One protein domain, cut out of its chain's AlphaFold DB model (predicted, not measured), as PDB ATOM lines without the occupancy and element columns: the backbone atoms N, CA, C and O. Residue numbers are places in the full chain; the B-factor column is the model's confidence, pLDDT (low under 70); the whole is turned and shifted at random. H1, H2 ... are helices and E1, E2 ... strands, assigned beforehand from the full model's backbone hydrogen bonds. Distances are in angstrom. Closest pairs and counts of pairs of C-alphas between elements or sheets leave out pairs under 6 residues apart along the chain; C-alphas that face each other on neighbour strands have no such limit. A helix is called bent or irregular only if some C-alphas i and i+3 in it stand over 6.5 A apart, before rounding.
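This is residues 11 to 128 of the 169 residues of the protein "DUF2971 domain-containing protein" of Clostridium perfringens (UniProt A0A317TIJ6). What shape does the domain have? A short antiparallel strand pair, E1 and E5, forms the core of a flat domain, with H4 beside E5, H2 near E5, and a second strand pair, E3 and E4, with H3 packed on E4. From this body H1 and the returning link of residues 49 to 59 make one long arm, while residues 100 to 115 make a long loop. What are the counts and the size? The printed part has 118 residues, with four named helices and six named strands in the order E1 H1 E2 H2 E3 H3 H4 E4 E5 E6; the class is mixed, helices and strands, and the two sheets are E1 - E5, antiparallel, and E3 - E4, parallel. It is only just compact, close to loose, with a radius of gyration of the C-alphas of 15.9 A and spans of 46 by 46 by 22 A.

Where are the strands of the two sheets? E1 is residues 25 to 29, 12.8 A from first to last C-alpha, beginning at C-alpha 25 at (151.503, 213.929, 152.063), and E5 is residues 116 to 120, 13.1 A. E3 is residues 78 to 80 and E4 residues 97 to 99. Which strands pair with no named strand? These are E2, residues 60 to 64, 13.7 A long, and E6, residues 122 to 124, which ends at C-alpha 124 at (144.244, 220.705, 144.763). Where are the helices? H1, the longest, is residues 33 to 48, 22.9 A, from C-alpha 33 at (155.990, 236.021, 156.504). H2 is residues 66 to 71, H3 residues 82 to 88, 10.6 A, and H4 residues 91 to 96, 10.0 A; H4 is irregular, with C-alphas 92 and 95 standing 7.3 A apart.

How do E1 and E5 pair, and what is near them? They are antiparallel at 154 degrees, with N 26 and O 119, and N 28 and O 117, each 2.8 A apart, within hydrogen-bond range; residues 75 to 76 also pair antiparallel with residues 117 to 118 of E5. The closest C-alphas of H4 and E5 are those of Arg 96 and Arg 118, 6.6 A apart, and of H2 and E5 those of Ile 69 and Val 119, 7.8 A. E5 runs on into E6 at 85 degrees across one residue, and the closest C-alphas of E1 and E6 are those of Val 26 and Glu 122, 5.9 A. How is the second sheet built? E3 and E4 are parallel at 34 degrees, with N 98 and O 78 2.9 A apart, within hydrogen-bond range. With H3 and H4 between them they form a strand-helix-strand unit, two parallel neighbour strands joined through helices, with a right-handed crossover. The closest C-alphas of H3 and E4 are those of Thr 82 and Asn 99, 5.2 A. How do the helices stand? H3 and H4 are close but not clearly touching, with the C-alphas of Lys 86 and Trp 94 closest at 7.0 A, at a steep tilt of 51 degrees, opposite ways; H1 touches no helix and is apart from E2, which meets H2 only through their link. Each O i to N i+4 pair is within hydrogen-bond range in H1 and H2, but 1 of 3 in H3 and 0 of 2 in H4, where the O i to N i+3 pairs within range are 3 of 4 and 2 of 3.

How far does it reach? The two C-alphas farthest apart are those of Asp 49 and Thr 90, 46.0 A. Which links are long? The links from H1 to E2, with 11 residues, and from E4 to E5, with 16, are long. Is it cut or uncertain? The printed part has no cut, its mean pLDDT is 94.0, and no printed residue is under 70.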
ATOM      1  N   ASN A  11     151.568 217.794 144.498       97.88
ATOM      2  CA  ASN A  11     151.652 216.363 144.781       97.88
ATOM      3  C   ASN A  11     152.359 216.147 146.120       97.88
ATOM      4  O   ASN A  11     153.358 216.814 146.395       97.88
ATOM      5  N   GLY A  12     151.869 215.210 146.923       97.56
ATOM      6  CA  GLY A  12     152.548 214.786 148.138       97.56
ATOM      7  C   GLY A  12     153.768 213.915 147.855       97.56
ATOM      8  O   GLY A  12     153.841 213.229 146.830       97.56
ATOM      9  N   SER A  13     154.713 213.933 148.786       96.19
ATOM     10  CA  SER A  13     155.841 212.997 148.849       96.19
ATOM     11  C   SER A  13     155.475 211.769 149.680       96.19
ATOM     12  O   SER A  13     154.586 211.845 150.523       96.19
ATOM     13  N   GLY A  14     156.141 210.642 149.442       96.75
ATOM     14  CA  GLY A  14     156.065 209.433 150.261       96.75
ATOM     15  C   GLY A  14     157.245 209.321 151.231       96.75
ATOM     16  O   GLY A  14     157.716 210.316 151.787       96.75
ATOM     17  N   LYS A  15     157.752 208.099 151.418       94.44
ATOM     18  CA  LYS A  15     158.858 207.785 152.343       94.44
ATOM     19  C   LYS A  15     160.137 208.575 152.044       94.44
ATOM     20  O   LYS A  15     160.867 208.926 152.964       94.44
ATOM     21  N   GLU A  16     160.383 208.916 150.780       92.12
ATOM     22  CA  GLU A  16     161.496 209.768 150.344       92.12
ATOM     23  C   GLU A  16     161.427 211.200 150.901       92.12
ATOM     24  O   GLU A  16     162.449 211.873 151.006       92.12
ATOM     25  N   GLY A  17     160.226 211.654 151.271       88.31
ATOM     26  CA  GLY A  17     159.971 212.920 151.956       88.31
ATOM     27  C   GLY A  17     159.786 212.763 153.464       88.31
ATOM     28  O   GLY A  17     159.179 213.632 154.081       88.31
ATOM     29  N   PHE A  18     160.262 211.660 154.052       94.38
ATOM     30  CA  PHE A  18     160.121 211.349 155.480       94.38
ATOM     31  C   PHE A  18     158.663 211.220 155.953       94.38
ATOM     32  O   PHE A  18     158.357 211.439 157.128       94.38
ATOM     33  N   ILE A  19     157.746 210.855 155.051       97.50
ATOM     34  CA  ILE A  19     156.374 210.516 155.431       97.50
ATOM     35  C   ILE A  19     156.354 209.099 156.010       97.50
ATOM     36  O   ILE A  19     156.860 208.156 155.398       97.50
ATOM     37  N   VAL A  20     155.777 208.955 157.202       97.19
ATOM     38  CA  VAL A  20     155.604 207.663 157.876       97.19
ATOM     39  C   VAL A  20     154.339 206.977 157.354       97.19
ATOM     40  O   VAL A  20     153.302 207.616 157.188       97.19
ATOM     41  N   GLY A  21     154.419 205.662 157.135       94.88
ATOM     42  CA  GLY A  21     153.335 204.853 156.574       94.88
ATOM     43  C   GLY A  21     153.460 204.654 155.064       94.88
ATOM     44  O   GLY A  21     154.551 204.764 154.499       94.88
ATOM     45  N   ASN A  22     152.348 204.291 154.424       95.25
ATOM     46  CA  ASN A  22     152.282 204.032 152.979       95.25
ATOM     47  C   ASN A  22     151.620 205.173 152.190       95.25
ATOM     48  O   ASN A  22     151.717 205.208 150.963       95.25
ATOM     49  N   ASP A  23     150.988 206.114 152.889       96.81
ATOM     50  CA  ASP A  23     150.379 207.298 152.297       96.81
ATOM     51  C   ASP A  23     151.419 208.326 151.843       96.81
ATOM     52  O   ASP A  23     152.555 208.376 152.323       96.81
ATOM     53  N   LYS A  24     150.993 209.210 150.937       98.00
ATOM     54  CA  LYS A  24     151.737 210.423 150.589       98.00
ATOM     55  C   LYS A  24     151.188 211.620 151.352       98.00
ATOM     56  O   LYS A  24     150.024 211.630 151.743       98.00
ATOM     57  N   ALA A  25     151.985 212.671 151.505       98.38
ATOM     58  CA  ALA A  25     151.503 213.929 152.063       98.38
ATOM     59  C   ALA A  25     152.173 215.147 151.426       98.38
ATOM     60  O   ALA A  25     153.364 215.140 151.113       98.38
ATOM     61  N   VAL A  26     151.394 216.211 151.239       98.38
ATOM     62  CA  VAL A  26     151.903 217.551 150.938       98.38
ATOM     63  C   VAL A  26     152.289 218.211 152.250       98.38
ATOM     64  O   VAL A  26     151.421 218.424 153.095       98.38
ATOM     65  N   CYS A  27     153.561 218.564 152.396       97.50
ATOM     66  CA  CYS A  27     154.081 219.284 153.554       97.50
ATOM     67  C   CYS A  27     153.995 220.798 153.337       97.50
ATOM     68  O   CYS A  27     154.361 221.320 152.280       97.50
ATOM     69  N   LEU A  28     153.514 221.506 154.350       97.12
ATOM     70  CA  LEU A  28     153.366 222.952 154.398       97.12
ATOM     71  C   LEU A  28     154.032 223.462 155.673       97.12
ATOM     72  O   LEU A  28     153.958 222.819 156.716       97.12
ATOM     73  N   GLN A  29     154.640 224.639 155.600       95.31
ATOM     74  CA  GLN A  29     155.248 225.289 156.754       95.31
ATOM     75  C   GLN A  29     154.322 226.393 157.268       95.31
ATOM     76  O   GLN A  29     153.900 227.255 156.492       95.31
ATOM     77  N   GLU A  30     154.028 226.412 158.568       94.62
ATOM     78  CA  GLU A  30     153.355 227.552 159.190       94.62
ATOM     79  C   GLU A  30     154.396 228.550 159.704       94.62
ATOM     80  O   GLU A  30     155.152 228.274 160.636       94.62
ATOM     81  N   CYS A  31     154.449 229.746 159.120       90.75
ATOM     82  CA  CYS A  31     155.412 230.752 159.543       90.75
ATOM     83  C   CYS A  31     154.926 232.177 159.269       90.75
ATOM     84  O   CYS A  31     154.411 232.434 158.178       90.75
ATOM     85  N   PRO A  32     155.108 233.123 160.212       90.50
ATOM     86  CA  PRO A  32     154.980 234.539 159.902       90.50
ATOM     87  C   PRO A  32     155.877 234.919 158.719       90.50
ATOM     88  O   PRO A  32     157.053 234.555 158.667       90.50
ATOM     89  N   VAL A  33     155.328 235.684 157.777       89.25
ATOM     90  CA  VAL A  33     155.990 236.021 156.504       89.25
ATOM     91  C   VAL A  33     157.352 236.698 156.721       89.25
ATOM     92  O   VAL A  33     158.300 236.454 155.975       89.25
ATOM     93  N   TYR A  34     157.478 237.493 157.782       90.12
ATOM     94  CA  TYR A  34     158.729 238.147 158.156       90.12
ATOM     95  C   TYR A  34     159.861 237.150 158.474       90.12
ATOM     96  O   TYR A  34     160.982 237.312 157.993       90.12
ATOM     97  N   TYR A  35     159.575 236.063 159.199       89.19
ATOM     98  CA  TYR A  35     160.569 235.020 159.478       89.19
ATOM     99  C   TYR A  35     160.954 234.240 158.219       89.19
ATOM    100  O   TYR A  35     162.124 233.911 158.032       89.19
ATOM    101  N   LEU A  36     160.002 233.992 157.311       89.56
ATOM    102  CA  LEU A  36     160.314 233.395 156.008       89.56
ATOM    103  C   LEU A  36     161.312 234.268 155.236       89.56
ATOM    104  O   LEU A  36     162.289 233.764 154.674       89.56
ATOM    105  N   ALA A  37     161.093 235.582 155.246       90.62
ATOM    106  CA  ALA A  37     162.006 236.534 154.641       90.62
ATOM    107  C   ALA A  37     163.407 236.436 155.294       90.62
ATOM    108  O   ALA A  37     164.409 236.348 154.573       90.62
ATOM    109  N   GLN A  38     163.489 236.370 156.631       89.69
ATOM    110  CA  GLN A  38     164.762 236.272 157.370       89.69
ATOM    111  C   GLN A  38     165.524 235.000 157.021       89.69
ATOM    112  O   GLN A  38     166.717 235.069 156.725       89.69
ATOM    113  N   ASN A  39     164.831 233.864 156.963       88.44
ATOM    114  CA  ASN A  39     165.432 232.585 156.602       88.44
ATOM    115  C   ASN A  39     166.030 232.631 155.192       88.44
ATOM    116  O   ASN A  39     167.169 232.223 154.987       88.44
ATOM    117  N   ILE A  40     165.311 233.198 154.218       88.44
ATOM    118  CA  ILE A  40     165.811 233.321 152.841       88.44
ATOM    119  C   ILE A  40     167.010 234.270 152.755       88.44
ATOM    120  O   ILE A  40     167.946 234.009 151.993       88.44
ATOM    121  N   TYR A  41     167.003 235.371 153.510       88.38
ATOM    122  CA  TYR A  41     168.149 236.275 153.582       88.38
ATOM    123  C   TYR A  41     169.371 235.583 154.200       88.38
ATOM    124  O   TYR A  41     170.458 235.613 153.615       88.38
ATOM    125  N   TYR A  42     169.184 234.912 155.337       88.31
ATOM    126  CA  TYR A  42     170.239 234.184 156.033       88.31
ATOM    127  C   TYR A  42     170.825 233.065 155.166       88.31
ATOM    128  O   TYR A  42     172.040 232.999 155.006       88.31
ATOM    129  N   GLU A  43     169.988 232.263 154.503       86.94
ATOM    130  CA  GLU A  43     170.420 231.245 153.537       86.94
ATOM    131  C   GLU A  43     171.283 231.854 152.427       86.94
ATOM    132  O   GLU A  43     172.365 231.351 152.122       86.94
ATOM    133  N   ARG A  44     170.856 232.975 151.828       84.31
ATOM    134  CA  ARG A  44     171.650 233.665 150.798       84.31
ATOM    135  C   ARG A  44     173.006 234.116 151.340       84.31
ATOM    136  O   ARG A  44     174.001 233.965 150.634       84.31
ATOM    137  N   LYS A  45     173.053 234.657 152.561       86.69
ATOM    138  CA  LYS A  45     174.297 235.092 153.210       86.69
ATOM    139  C   LYS A  45     175.224 233.906 153.490       86.69
ATOM    140  O   LYS A  45     176.373 233.937 153.081       86.69
ATOM    141  N   MET A  46     174.708 232.830 154.078       86.88
ATOM    142  CA  MET A  46     175.484 231.623 154.383       86.88
ATOM    143  C   MET A  46     176.077 230.967 153.135       86.88
ATOM    144  O   MET A  46     177.216 230.509 153.175       86.88
ATOM    145  N   ASN A  47     175.331 230.939 152.027       84.56
ATOM    146  CA  ASN A  47     175.845 230.432 150.754       84.56
ATOM    147  C   ASN A  47     176.923 231.359 150.163       84.56
ATOM    148  O   ASN A  47     177.938 230.869 149.680       84.56
ATOM    149  N   LYS A  48     176.740 232.688 150.223       85.31
ATOM    150  CA  LYS A  48     177.760 233.660 149.776       85.31
ATOM    151  C   LYS A  48     179.052 233.563 150.586       85.31
ATOM    152  O   LYS A  48     180.129 233.612 150.008       85.31
ATOM    153  N   ASP A  49     178.929 233.379 151.896       88.19
ATOM    154  CA  ASP A  49     180.056 233.272 152.823       88.19
ATOM    155  C   ASP A  49     180.705 231.869 152.797       88.19
ATOM    156  O   ASP A  49     181.599 231.591 153.594       88.19
ATOM    157  N   GLY A  50     180.231 230.951 151.940       83.50
ATOM    158  CA  GLY A  50     180.737 229.575 151.820       83.50
ATOM    159  C   GLY A  50     180.433 228.667 153.019       83.50
ATOM    160  O   GLY A  50     180.896 227.528 153.068       83.50
ATOM    161  N   ARG A  51     179.645 229.148 153.987       80.94
ATOM    162  CA  ARG A  51     179.309 228.444 155.238       80.94
ATOM    163  C   ARG A  51     178.193 227.419 155.070       80.94
ATOM    164  O   ARG A  51     178.033 226.549 155.919       80.94
ATOM    165  N   SER A  52     177.419 227.514 153.990       78.00
ATOM    166  CA  SER A  52     176.491 226.467 153.572       78.00
ATOM    167  C   SER A  52     176.815 226.009 152.158       78.00
ATOM    168  O   SER A  52     176.981 226.824 151.256       78.00
ATOM    169  N   LYS A  53     176.874 224.688 151.966       74.50
ATOM    170  CA  LYS A  53     177.000 224.049 150.646       74.50
ATOM    171  C   LYS A  53     175.640 223.692 150.034       74.50
ATOM    172  O   LYS A  53     175.584 223.269 148.882       74.50
ATOM    173  N   LYS A  54     174.545 223.817 150.795       79.56
ATOM    174  CA  LYS A  54     173.194 223.408 150.387       79.56
ATOM    175  C   LYS A  54     172.212 224.552 150.617       79.56
ATOM    176  O   LYS A  54     172.061 225.024 151.738       79.56
ATOM    177  N   ILE A  55     171.501 224.944 149.562       78.19
ATOM    178  CA  ILE A  55     170.391 225.898 149.652       78.19
ATOM    179  C   ILE A  55     169.162 225.136 150.149       78.19
ATOM    180  O   ILE A  55     168.650 224.280 149.423       78.19
ATOM    181  N   ARG A  56     168.691 225.428 151.366       78.19
ATOM    182  CA  ARG A  56     167.496 224.771 151.929       78.19
ATOM    183  C   ARG A  56     166.211 225.485 151.530       78.19
ATOM    184  O   ARG A  56     165.277 224.837 151.069       78.19
ATOM    185  N   TYR A  57     166.200 226.815 151.607       81.62
ATOM    186  CA  TYR A  57     165.032 227.626 151.261       81.62
ATOM    187  C   TYR A  57     165.321 228.528 150.068       81.62
ATOM    188  O   TYR A  57     166.363 229.177 149.961       81.62
ATOM    189  N   ARG A  58     164.349 228.612 149.161       86.62
ATOM    190  CA  ARG A  58     164.344 229.587 148.069       86.62
ATOM    191  C   ARG A  58     163.136 230.492 148.252       86.62
ATOM    192  O   ARG A  58     162.053 230.014 148.557       86.62
ATOM    193  N   GLY A  59     163.309 231.788 148.000       88.94
ATOM    194  CA  GLY A  59     162.199 232.746 147.956       88.94
ATOM    195  C   GLY A  59     161.344 232.566 146.708       88.94
ATOM    196  O   GLY A  59     161.355 233.425 145.831       88.94
ATOM    197  N   ILE A  60     160.687 231.422 146.583       93.44
ATOM    198  CA  ILE A  60     159.684 231.127 145.566       93.44
ATOM    199  C   ILE A  60     158.764 230.031 146.107       93.44
ATOM    200  O   ILE A  60     159.229 228.947 146.450       93.44
ATOM    201  N   GLY A  61     157.466 230.301 146.182       95.12
ATOM    202  CA  GLY A  61     156.514 229.365 146.768       95.12
ATOM    203  C   GLY A  61     155.069 229.830 146.665       95.12
ATOM    204  O   GLY A  61     154.761 230.822 146.004       95.12
ATOM    205  N   LEU A  62     154.195 229.076 147.322       96.75
ATOM    206  CA  LEU A  62     152.768 229.344 147.434       96.75
ATOM    207  C   LEU A  62     152.409 229.518 148.906       96.75
ATOM    208  O   LEU A  62     152.939 228.810 149.760       96.75
ATOM    209  N   MET A  63     151.499 230.441 149.186       96.88
ATOM    210  CA  MET A  63     150.955 230.687 150.514       96.88
ATOM    211  C   MET A  63     149.439 230.539 150.468       96.88
ATOM    212  O   MET A  63     148.785 231.006 149.536       96.88
ATOM    213  N   PHE A  64     148.891 229.887 151.486       97.69
ATOM    214  CA  PHE A  64     147.471 229.589 151.601       97.69
ATOM    215  C   PHE A  64     146.951 230.084 152.943       97.69
ATOM    216  O   PHE A  64     147.682 230.083 153.934       97.69
ATOM    217  N   ASP A  65     145.667 230.431 152.998       96.38
ATOM    218  CA  ASP A  65     145.027 230.661 154.288       96.38
ATOM    219  C   ASP A  65     144.987 229.362 155.088       96.38
ATOM    220  O   ASP A  65     144.582 228.305 154.593       96.38
ATOM    221  N   LYS A  66     145.324 229.453 156.372       96.12
ATOM    222  CA  LYS A  66     145.293 228.305 157.282       96.12
ATOM    223  C   LYS A  66     143.904 227.663 157.350       96.12
ATOM    224  O   LYS A  66     143.775 226.442 157.329       96.12
ATOM    225  N   THR A  67     142.854 228.485 157.363       97.69
ATOM    226  CA  THR A  67     141.457 228.022 157.362       97.69
ATOM    227  C   THR A  67     141.090 227.293 156.068       97.69
ATOM    228  O   THR A  67     140.337 226.321 156.114       97.69
ATOM    229  N   TYR A  68     141.645 227.706 154.924       98.12
ATOM    230  CA  TYR A  68     141.467 227.017 153.646       98.12
ATOM    231  C   TYR A  68     142.134 225.637 153.662       98.12
ATOM    232  O   TYR A  68     141.488 224.640 153.335       98.12
ATOM    233  N   ILE A  69     143.385 225.551 154.125       98.50
ATOM    234  CA  ILE A  69     144.106 224.276 154.259       98.50
ATOM    235  C   ILE A  69     143.392 223.329 155.226       98.50
ATOM    236  O   ILE A  69     143.214 222.152 154.915       98.50
ATOM    237  N   TYR A  70     142.903 223.836 156.358       98.44
ATOM    238  CA  TYR A  70     142.142 223.033 157.313       98.44
ATOM    239  C   TYR A  70     140.875 222.421 156.689       98.44
ATOM    240  O   TYR A  70     140.603 221.231 156.882       98.44
ATOM    241  N   LYS A  71     140.134 223.207 155.891       98.31
ATOM    242  CA  LYS A  71     138.950 222.750 155.137       98.31
ATOM    243  C   LYS A  71     139.294 221.725 154.051       98.31
ATOM    244  O   LYS A  71     138.467 220.878 153.745       98.31
ATOM    245  N   LYS A  72     140.516 221.756 153.512       98.12
ATOM    246  CA  LYS A  72     141.057 220.741 152.588       98.12
ATOM    247  C   LYS A  72     141.556 219.469 153.291       98.12
ATOM    248  O   LYS A  72     142.182 218.632 152.655       98.12
ATOM    249  N   GLY A  73     141.296 219.315 154.591       98.12
ATOM    250  CA  GLY A  73     141.742 218.159 155.375       98.12
ATOM    251  C   GLY A  73     143.164 218.290 155.920       98.12
ATOM    252  O   GLY A  73     143.653 217.367 156.566       98.12
ATOM    253  N   GLY A  74     143.817 219.437 155.717       98.25
ATOM    254  CA  GLY A  74     145.140 219.695 156.261       98.25
ATOM    255  C   GLY A  74     145.133 219.741 157.785       98.25
ATOM    256  O   GLY A  74     144.209 220.285 158.400       98.25
ATOM    257  N   ARG A  75     146.151 219.156 158.413       98.12
ATOM    258  CA  ARG A  75     146.291 219.094 159.874       98.12
ATOM    259  C   ARG A  75     147.732 219.388 160.284       98.12
ATOM    260  O   ARG A  75     148.638 219.085 159.506       98.12
ATOM    261  N   PRO A  76     147.957 219.926 161.495       98.00
ATOM    262  CA  PRO A  76     149.297 219.959 162.060       98.00
ATOM    263  C   PRO A  76     149.819 218.527 162.231       98.00
ATOM    264  O   PRO A  76     149.045 217.590 162.510       98.00
ATOM    265  N   VAL A  77     151.127 218.376 162.042       98.38
ATOM    266  CA  VAL A  77     151.833 217.122 162.316       98.38
ATOM    267  C   VAL A  77     151.867 216.828 163.817       98.38
ATOM    268  O   VAL A  77     151.545 217.675 164.650       98.38
ATOM    269  N   ILE A  78     152.239 215.600 164.152       98.44
ATOM    270  CA  ILE A  78     152.463 215.123 165.511       98.44
ATOM    271  C   ILE A  78     153.957 214.837 165.624       98.44
ATOM    272  O   ILE A  78     154.475 213.970 164.918       98.44
ATOM    273  N   TYR A  79     154.631 215.609 166.470       98.25
ATOM    274  CA  TYR A  79     156.048 215.442 166.765       98.25
ATOM    275  C   TYR A  79     156.204 214.481 167.933       98.25
ATOM    276  O   TYR A  79     155.821 214.808 169.053       98.25
ATOM    277  N   ASP A  80     156.746 213.305 167.655       97.94
ATOM    278  CA  ASP A  80     157.025 212.279 168.654       97.94
ATOM    279  C   ASP A  80     158.004 211.262 168.051       97.94
ATOM    280  O   ASP A  80     158.240 211.253 166.834       97.94
ATOM    281  N   LYS A  81     158.568 210.377 168.870       97.06
ATOM    282  CA  LYS A  81     159.297 209.221 168.351       97.06
ATOM    283  C   LYS A  81     158.334 208.377 167.531       97.06
ATOM    284  O   LYS A  81     157.258 208.011 168.000       97.06
ATOM    285  N   THR A  82     158.734 208.029 166.310       97.12
ATOM    286  CA  THR A  82     157.860 207.320 165.360       97.12
ATOM    287  C   THR A  82     157.256 206.051 165.962       97.12
ATOM    288  O   THR A  82     156.065 205.798 165.797       97.12
ATOM    289  N   GLU A  83     158.052 205.277 166.699       97.12
ATOM    290  CA  GLU A  83     157.602 204.025 167.314       97.12
ATOM    291  C   GLU A  83     156.654 204.235 168.501       97.12
ATOM    292  O   GLU A  83     155.787 203.397 168.726       97.12
ATOM    293  N   GLU A  84     156.743 205.358 169.220       98.00
ATOM    294  CA  GLU A  84     155.770 205.711 170.262       98.00
ATOM    295  C   GLU A  84     154.466 206.213 169.634       98.00
ATOM    296  O   GLU A  84     153.385 205.736 169.984       98.00
ATOM    297  N   ALA A  85     154.565 207.080 168.623       98.00
ATOM    298  CA  ALA A  85     153.422 207.616 167.889       98.00
ATOM    299  C   ALA A  85     152.522 206.526 167.298       98.00
ATOM    300  O   ALA A  85     151.294 206.596 167.391       98.00
ATOM    301  N   LYS A  86     153.124 205.482 166.719       98.19
ATOM    302  CA  LYS A  86     152.395 204.341 166.146       98.19
ATOM    303  C   LYS A  86     151.595 203.537 167.175       98.19
ATOM    304  O   LYS A  86     150.672 202.836 166.776       98.19
ATOM    305  N   LYS A  87     151.909 203.623 168.475       98.38
ATOM    306  CA  LYS A  87     151.162 202.907 169.526       98.38
ATOM    307  C   LYS A  87     149.796 203.530 169.796       98.38
ATOM    308  O   LYS A  87     148.883 202.817 170.199       98.38
ATOM    309  N   TYR A  88     149.654 204.842 169.593       97.94
ATOM    310  CA  TYR A  88     148.410 205.572 169.866       97.94
ATOM    311  C   TYR A  88     147.737 206.155 168.616       97.94
ATOM    312  O   TYR A  88     146.598 206.616 168.696       97.94
ATOM    313  N   LEU A  89     148.401 206.136 167.456       97.75
ATOM    314  CA  LEU A  89     147.817 206.515 166.170       97.75
ATOM    315  C   LEU A  89     147.508 205.289 165.318       97.75
ATOM    316  O   LEU A  89     148.357 204.425 165.107       97.75
ATOM    317  N   THR A  90     146.315 205.285 164.732       97.56
ATOM    318  CA  THR A  90     145.947 204.338 163.680       97.56
ATOM    319  C   THR A  90     146.780 204.569 162.416       97.56
ATOM    320  O   THR A  90     147.238 205.685 162.148       97.56
ATOM    321  N   GLU A  91     146.983 203.511 161.627       97.38
ATOM    322  CA  GLU A  91     147.854 203.535 160.442       97.38
ATOM    323  C   GLU A  91     147.453 204.609 159.418       97.38
ATOM    324  O   GLU A  91     148.312 205.319 158.895       97.38
ATOM    325  N   ASP A  92     146.151 204.847 159.237       96.50
ATOM    326  CA  ASP A  92     145.594 205.882 158.349       96.50
ATOM    327  C   ASP A  92     145.897 207.331 158.800       96.50
ATOM    328  O   ASP A  92     145.512 208.309 158.147       96.50
ATOM    329  N   LYS A  93     146.561 207.497 159.950       97.81
ATOM    330  CA  LYS A  93     147.017 208.781 160.497       97.81
ATOM    331  C   LYS A  93     148.535 208.892 160.575       97.81
ATOM    332  O   LYS A  93     149.022 209.972 160.918       97.81
ATOM    333  N   TRP A  94     149.289 207.849 160.230       98.31
ATOM    334  CA  TRP A  94     150.752 207.858 160.333       98.31
ATOM    335  C   TRP A  94     151.417 208.908 159.447       98.31
ATOM    336  O   TRP A  94     152.443 209.462 159.835       98.31
ATOM    337  N   TRP A  95     150.785 209.304 158.341       97.88
ATOM    338  CA  TRP A  95     151.253 210.412 157.503       97.88
ATOM    339  C   TRP A  95     151.369 211.741 158.258       97.88
ATOM    340  O   TRP A  95     151.983 212.669 157.745       97.88
ATOM    341  N   ARG A  96     150.808 211.868 159.466       97.88
ATOM    342  CA  ARG A  96     150.945 213.047 160.333       97.88
ATOM    343  C   ARG A  96     152.166 212.995 161.247       97.88
ATOM    344  O   ARG A  96     152.444 214.000 161.884       97.88
ATOM    345  N   ILE A  97     152.865 211.869 161.348       98.56
ATOM    346  CA  ILE A  97     154.003 211.705 162.254       98.56
ATOM    347  C   ILE A  97     155.235 212.395 161.658       98.56
ATOM    348  O   ILE A  97     155.576 212.184 160.488       98.56
ATOM    349  N   VAL A  98     155.914 213.190 162.481       98.06
ATOM    350  CA  VAL A  98     157.273 213.681 162.237       98.06
ATOM    351  C   VAL A  98     158.147 213.188 163.376       98.06
ATOM    352  O   VAL A  98     157.853 213.458 164.539       98.06
ATOM    353  N   ASN A  99     159.212 212.461 163.036       97.12
ATOM    354  CA  ASN A  99     160.088 211.883 164.043       97.12
ATOM    355  C   ASN A  99     160.767 212.991 164.858       97.12
ATOM    356  O   ASN A  99     161.458 213.837 164.287       97.12
ATOM    357  N   LEU A 100     160.576 212.953 166.173       97.56
ATOM    358  CA  LEU A 100     161.278 213.773 167.154       97.56
ATOM    359  C   LEU A 100     162.094 212.836 168.042       97.56
ATOM    360  O   LEU A 100     161.528 212.066 168.816       97.56
ATOM    361  N   ASP A 101     163.417 212.892 167.926       96.62
ATOM    362  CA  ASP A 101     164.315 212.104 168.767       96.62
ATOM    363  C   ASP A 101     165.477 212.964 169.269       96.62
ATOM    364  O   ASP A 101     166.351 213.373 168.506       96.62
ATOM    365  N   LEU A 102     165.458 213.238 170.574       96.12
ATOM    366  CA  LEU A 102     166.466 214.026 171.283       96.12
ATOM    367  C   LEU A 102     167.404 213.148 172.131       96.12
ATOM    368  O   LEU A 102     168.194 213.675 172.909       96.12
ATOM    369  N   SER A 103     167.284 211.817 172.045       95.12
ATOM    370  CA  SER A 103     168.018 210.897 172.927       95.12
ATOM    371  C   SER A 103     169.480 210.678 172.530       95.12
ATOM    372  O   SER A 103     170.288 210.345 173.393       95.12
ATOM    373  N   ASP A 104     169.836 210.907 171.263       93.25
ATOM    374  CA  ASP A 104     171.221 210.905 170.789       93.25
ATOM    375  C   ASP A 104     171.700 212.346 170.577       93.25
ATOM    376  O   ASP A 104     171.327 213.009 169.607       93.25
ATOM    377  N   SER A 105     172.564 212.830 171.471       92.81
ATOM    378  CA  SER A 105     173.119 214.186 171.391       92.81
ATOM    379  C   SER A 105     173.992 214.419 170.153       92.81
ATOM    380  O   SER A 105     174.217 215.571 169.787       92.81
ATOM    381  N   ASN A 106     174.488 213.358 169.508       94.50
ATOM    382  CA  ASN A 106     175.263 213.465 168.271       94.50
ATOM    383  C   ASN A 106     174.369 213.468 167.022       94.50
ATOM    384  O   ASN A 106     174.808 213.932 165.971       94.50
ATOM    385  N   ASN A 107     173.125 212.984 167.126       91.94
ATOM    386  CA  ASN A 107     172.193 212.830 166.005       91.94
ATOM    387  C   ASN A 107     170.774 213.287 166.375       91.94
ATOM    388  O   ASN A 107     169.804 212.544 166.228       91.94
ATOM    389  N   ILE A 108     170.652 214.530 166.840       95.06
ATOM    390  CA  ILE A 108     169.359 215.123 167.195       95.06
ATOM    391  C   ILE A 108     168.456 215.215 165.957       95.06
ATOM    392  O   ILE A 108     168.826 215.815 164.943       95.06
ATOM    393  N   ILE A 109     167.241 214.676 166.065       95.25
ATOM    394  CA  ILE A 109     166.179 214.830 165.069       95.25
ATOM    395  C   ILE A 109     165.109 215.746 165.661       95.25
ATOM    396  O   ILE A 109     164.271 215.299 166.439       95.25
ATOM    397  N   ASP A 110     165.131 217.021 165.270       96.00
ATOM    398  CA  ASP A 110     164.144 218.022 165.681       96.00
ATOM    399  C   ASP A 110     163.734 218.919 164.502       96.00
ATOM    400  O   ASP A 110     164.520 219.713 163.980       96.00
ATOM    401  N   TRP A 111     162.465 218.801 164.110       94.06
ATOM    402  CA  TRP A 111     161.826 219.594 163.055       94.06
ATOM    403  C   TRP A 111     160.667 220.446 163.590       94.06
ATOM    404  O   TRP A 111     159.838 220.935 162.820       94.06
ATOM    405  N   THR A 112     160.567 220.625 164.909       95.25
ATOM    406  CA  THR A 112     159.463 221.371 165.541       95.25
ATOM    407  C   THR A 112     159.424 222.837 165.106       95.25
ATOM    408  O   THR A 112     158.349 223.423 164.961       95.25
ATOM    409  N   HIS A 113     160.588 223.415 164.794       91.31
ATOM    410  CA  HIS A 113     160.730 224.774 164.272       91.31
ATOM    411  C   HIS A 113     160.067 224.986 162.901       91.31
ATOM    412  O   HIS A 113     159.715 226.121 162.567       91.31
ATOM    413  N   GLU A 114     159.846 223.919 162.125       91.69
ATOM    414  CA  GLU A 114     159.116 224.001 160.858       91.69
ATOM    415  C   GLU A 114     157.620 224.261 161.074       91.69
ATOM    416  O   GLU A 114     156.968 224.821 160.195       91.69
ATOM    417  N   ARG A 115     157.058 223.907 162.243       95.56
ATOM    418  CA  ARG A 115     155.609 223.988 162.517       95.56
ATOM    419  C   ARG A 115     154.810 223.405 161.348       95.56
ATOM    420  O   ARG A 115     153.999 224.080 160.709       95.56
ATOM    421  N   GLU A 116     155.133 222.162 161.018       97.50
ATOM    422  CA  GLU A 116     154.698 221.519 159.788       97.50
ATOM    423  C   GLU A 116     153.197 221.197 159.825       97.50
ATOM    424  O   GLU A 116     152.627 220.737 160.819       97.50
ATOM    425  N   TRP A 117     152.549 221.431 158.694       98.25
ATOM    426  CA  TRP A 117     151.203 220.985 158.384       98.25
ATOM    427  C   TRP A 117     151.270 220.010 157.221       98.25
ATOM    428  O   TRP A 117     152.071 220.181 156.304       98.25
ATOM    429  N   ARG A 118     150.391 219.011 157.217       98.50
ATOM    430  CA  ARG A 118     150.294 218.054 156.117       98.50
ATOM    431  C   ARG A 118     148.885 217.983 155.555       98.50
ATOM    432  O   ARG A 118     147.912 218.108 156.299       98.50
ATOM    433  N   VAL A 119     148.786 217.748 154.249       98.50
ATOM    434  CA  VAL A 119     147.556 217.370 153.535       98.50
ATOM    435  C   VAL A 119     147.780 215.994 152.914       98.50
ATOM    436  O   VAL A 119     148.797 215.787 152.256       98.50
ATOM    437  N   LEU A 120     146.854 215.060 153.126       98.19
ATOM    438  CA  LEU A 120     146.962 213.689 152.628       98.19
ATOM    439  C   LEU A 120     146.965 213.645 151.088       98.19
ATOM    440  O   LEU A 120     146.134 214.277 150.442       98.19
ATOM    441  N   ASN A 121     147.869 212.849 150.520       97.75
ATOM    442  CA  ASN A 121     148.077 212.570 149.095       97.75
ATOM    443  C   ASN A 121     148.446 213.766 148.213       97.75
ATOM    444  O   ASN A 121     149.565 213.834 147.708       97.75
ATOM    445  N   GLU A 122     147.520 214.687 147.983       98.19
ATOM    446  CA  GLU A 122     147.711 215.847 147.116       98.19
ATOM    447  C   GLU A 122     146.864 217.030 147.590       98.19
ATOM    448  O   GLU A 122     145.827 216.873 148.230       98.19
ATOM    449  N   LEU A 123     147.304 218.241 147.254       98.62
ATOM    450  CA  LEU A 123     146.575 219.472 147.524       98.62
ATOM    451  C   LEU A 123     146.156 220.103 146.200       98.62
ATOM    452  O   LEU A 123     146.973 220.709 145.506       98.62
ATOM    453  N   THR A 124     144.870 219.991 145.879       98.38
ATOM    454  CA  THR A 124     144.244 220.705 144.763       98.38
ATOM    455  C   THR A 124     143.693 222.050 145.221       98.38
ATOM    456  O   THR A 124     143.162 222.200 146.333       98.38
ATOM    457  N   PHE A 125     143.811 223.060 144.365       98.19
ATOM    458  CA  PHE A 125     143.379 224.412 144.686       98.19
ATOM    459  C   PHE A 125     142.837 225.170 143.477       98.19
ATOM    460  O   PHE A 125     142.862 224.705 142.346       98.19
ATOM    461  N   GLU A 126     142.309 226.358 143.735       97.50
ATOM    462  CA  GLU A 126     141.981 227.335 142.701       97.50
ATOM    463  C   GLU A 126     142.912 228.528 142.873       97.50
ATOM    464  O   GLU A 126     143.307 228.836 144.000       97.50
ATOM    465  N   LEU A 127     143.244 229.212 141.776       97.19
ATOM    466  CA  LEU A 127     144.178 230.341 141.811       97.19
ATOM    467  C   LEU A 127     143.730 231.416 142.818       97.19
ATOM    468  O   LEU A 127     144.543 231.880 143.613       97.19
ATOM    469  N   LYS A 128     142.422 231.692 142.914       97.25
ATOM    470  CA  LYS A 128     141.867 232.697 143.841       97.25
ATOM    471  C   LYS A 128     142.083 232.396 145.329       97.25
ATOM    472  O   LYS A 128     141.852 233.264 146.160       97.25
TER     473      LYS A 128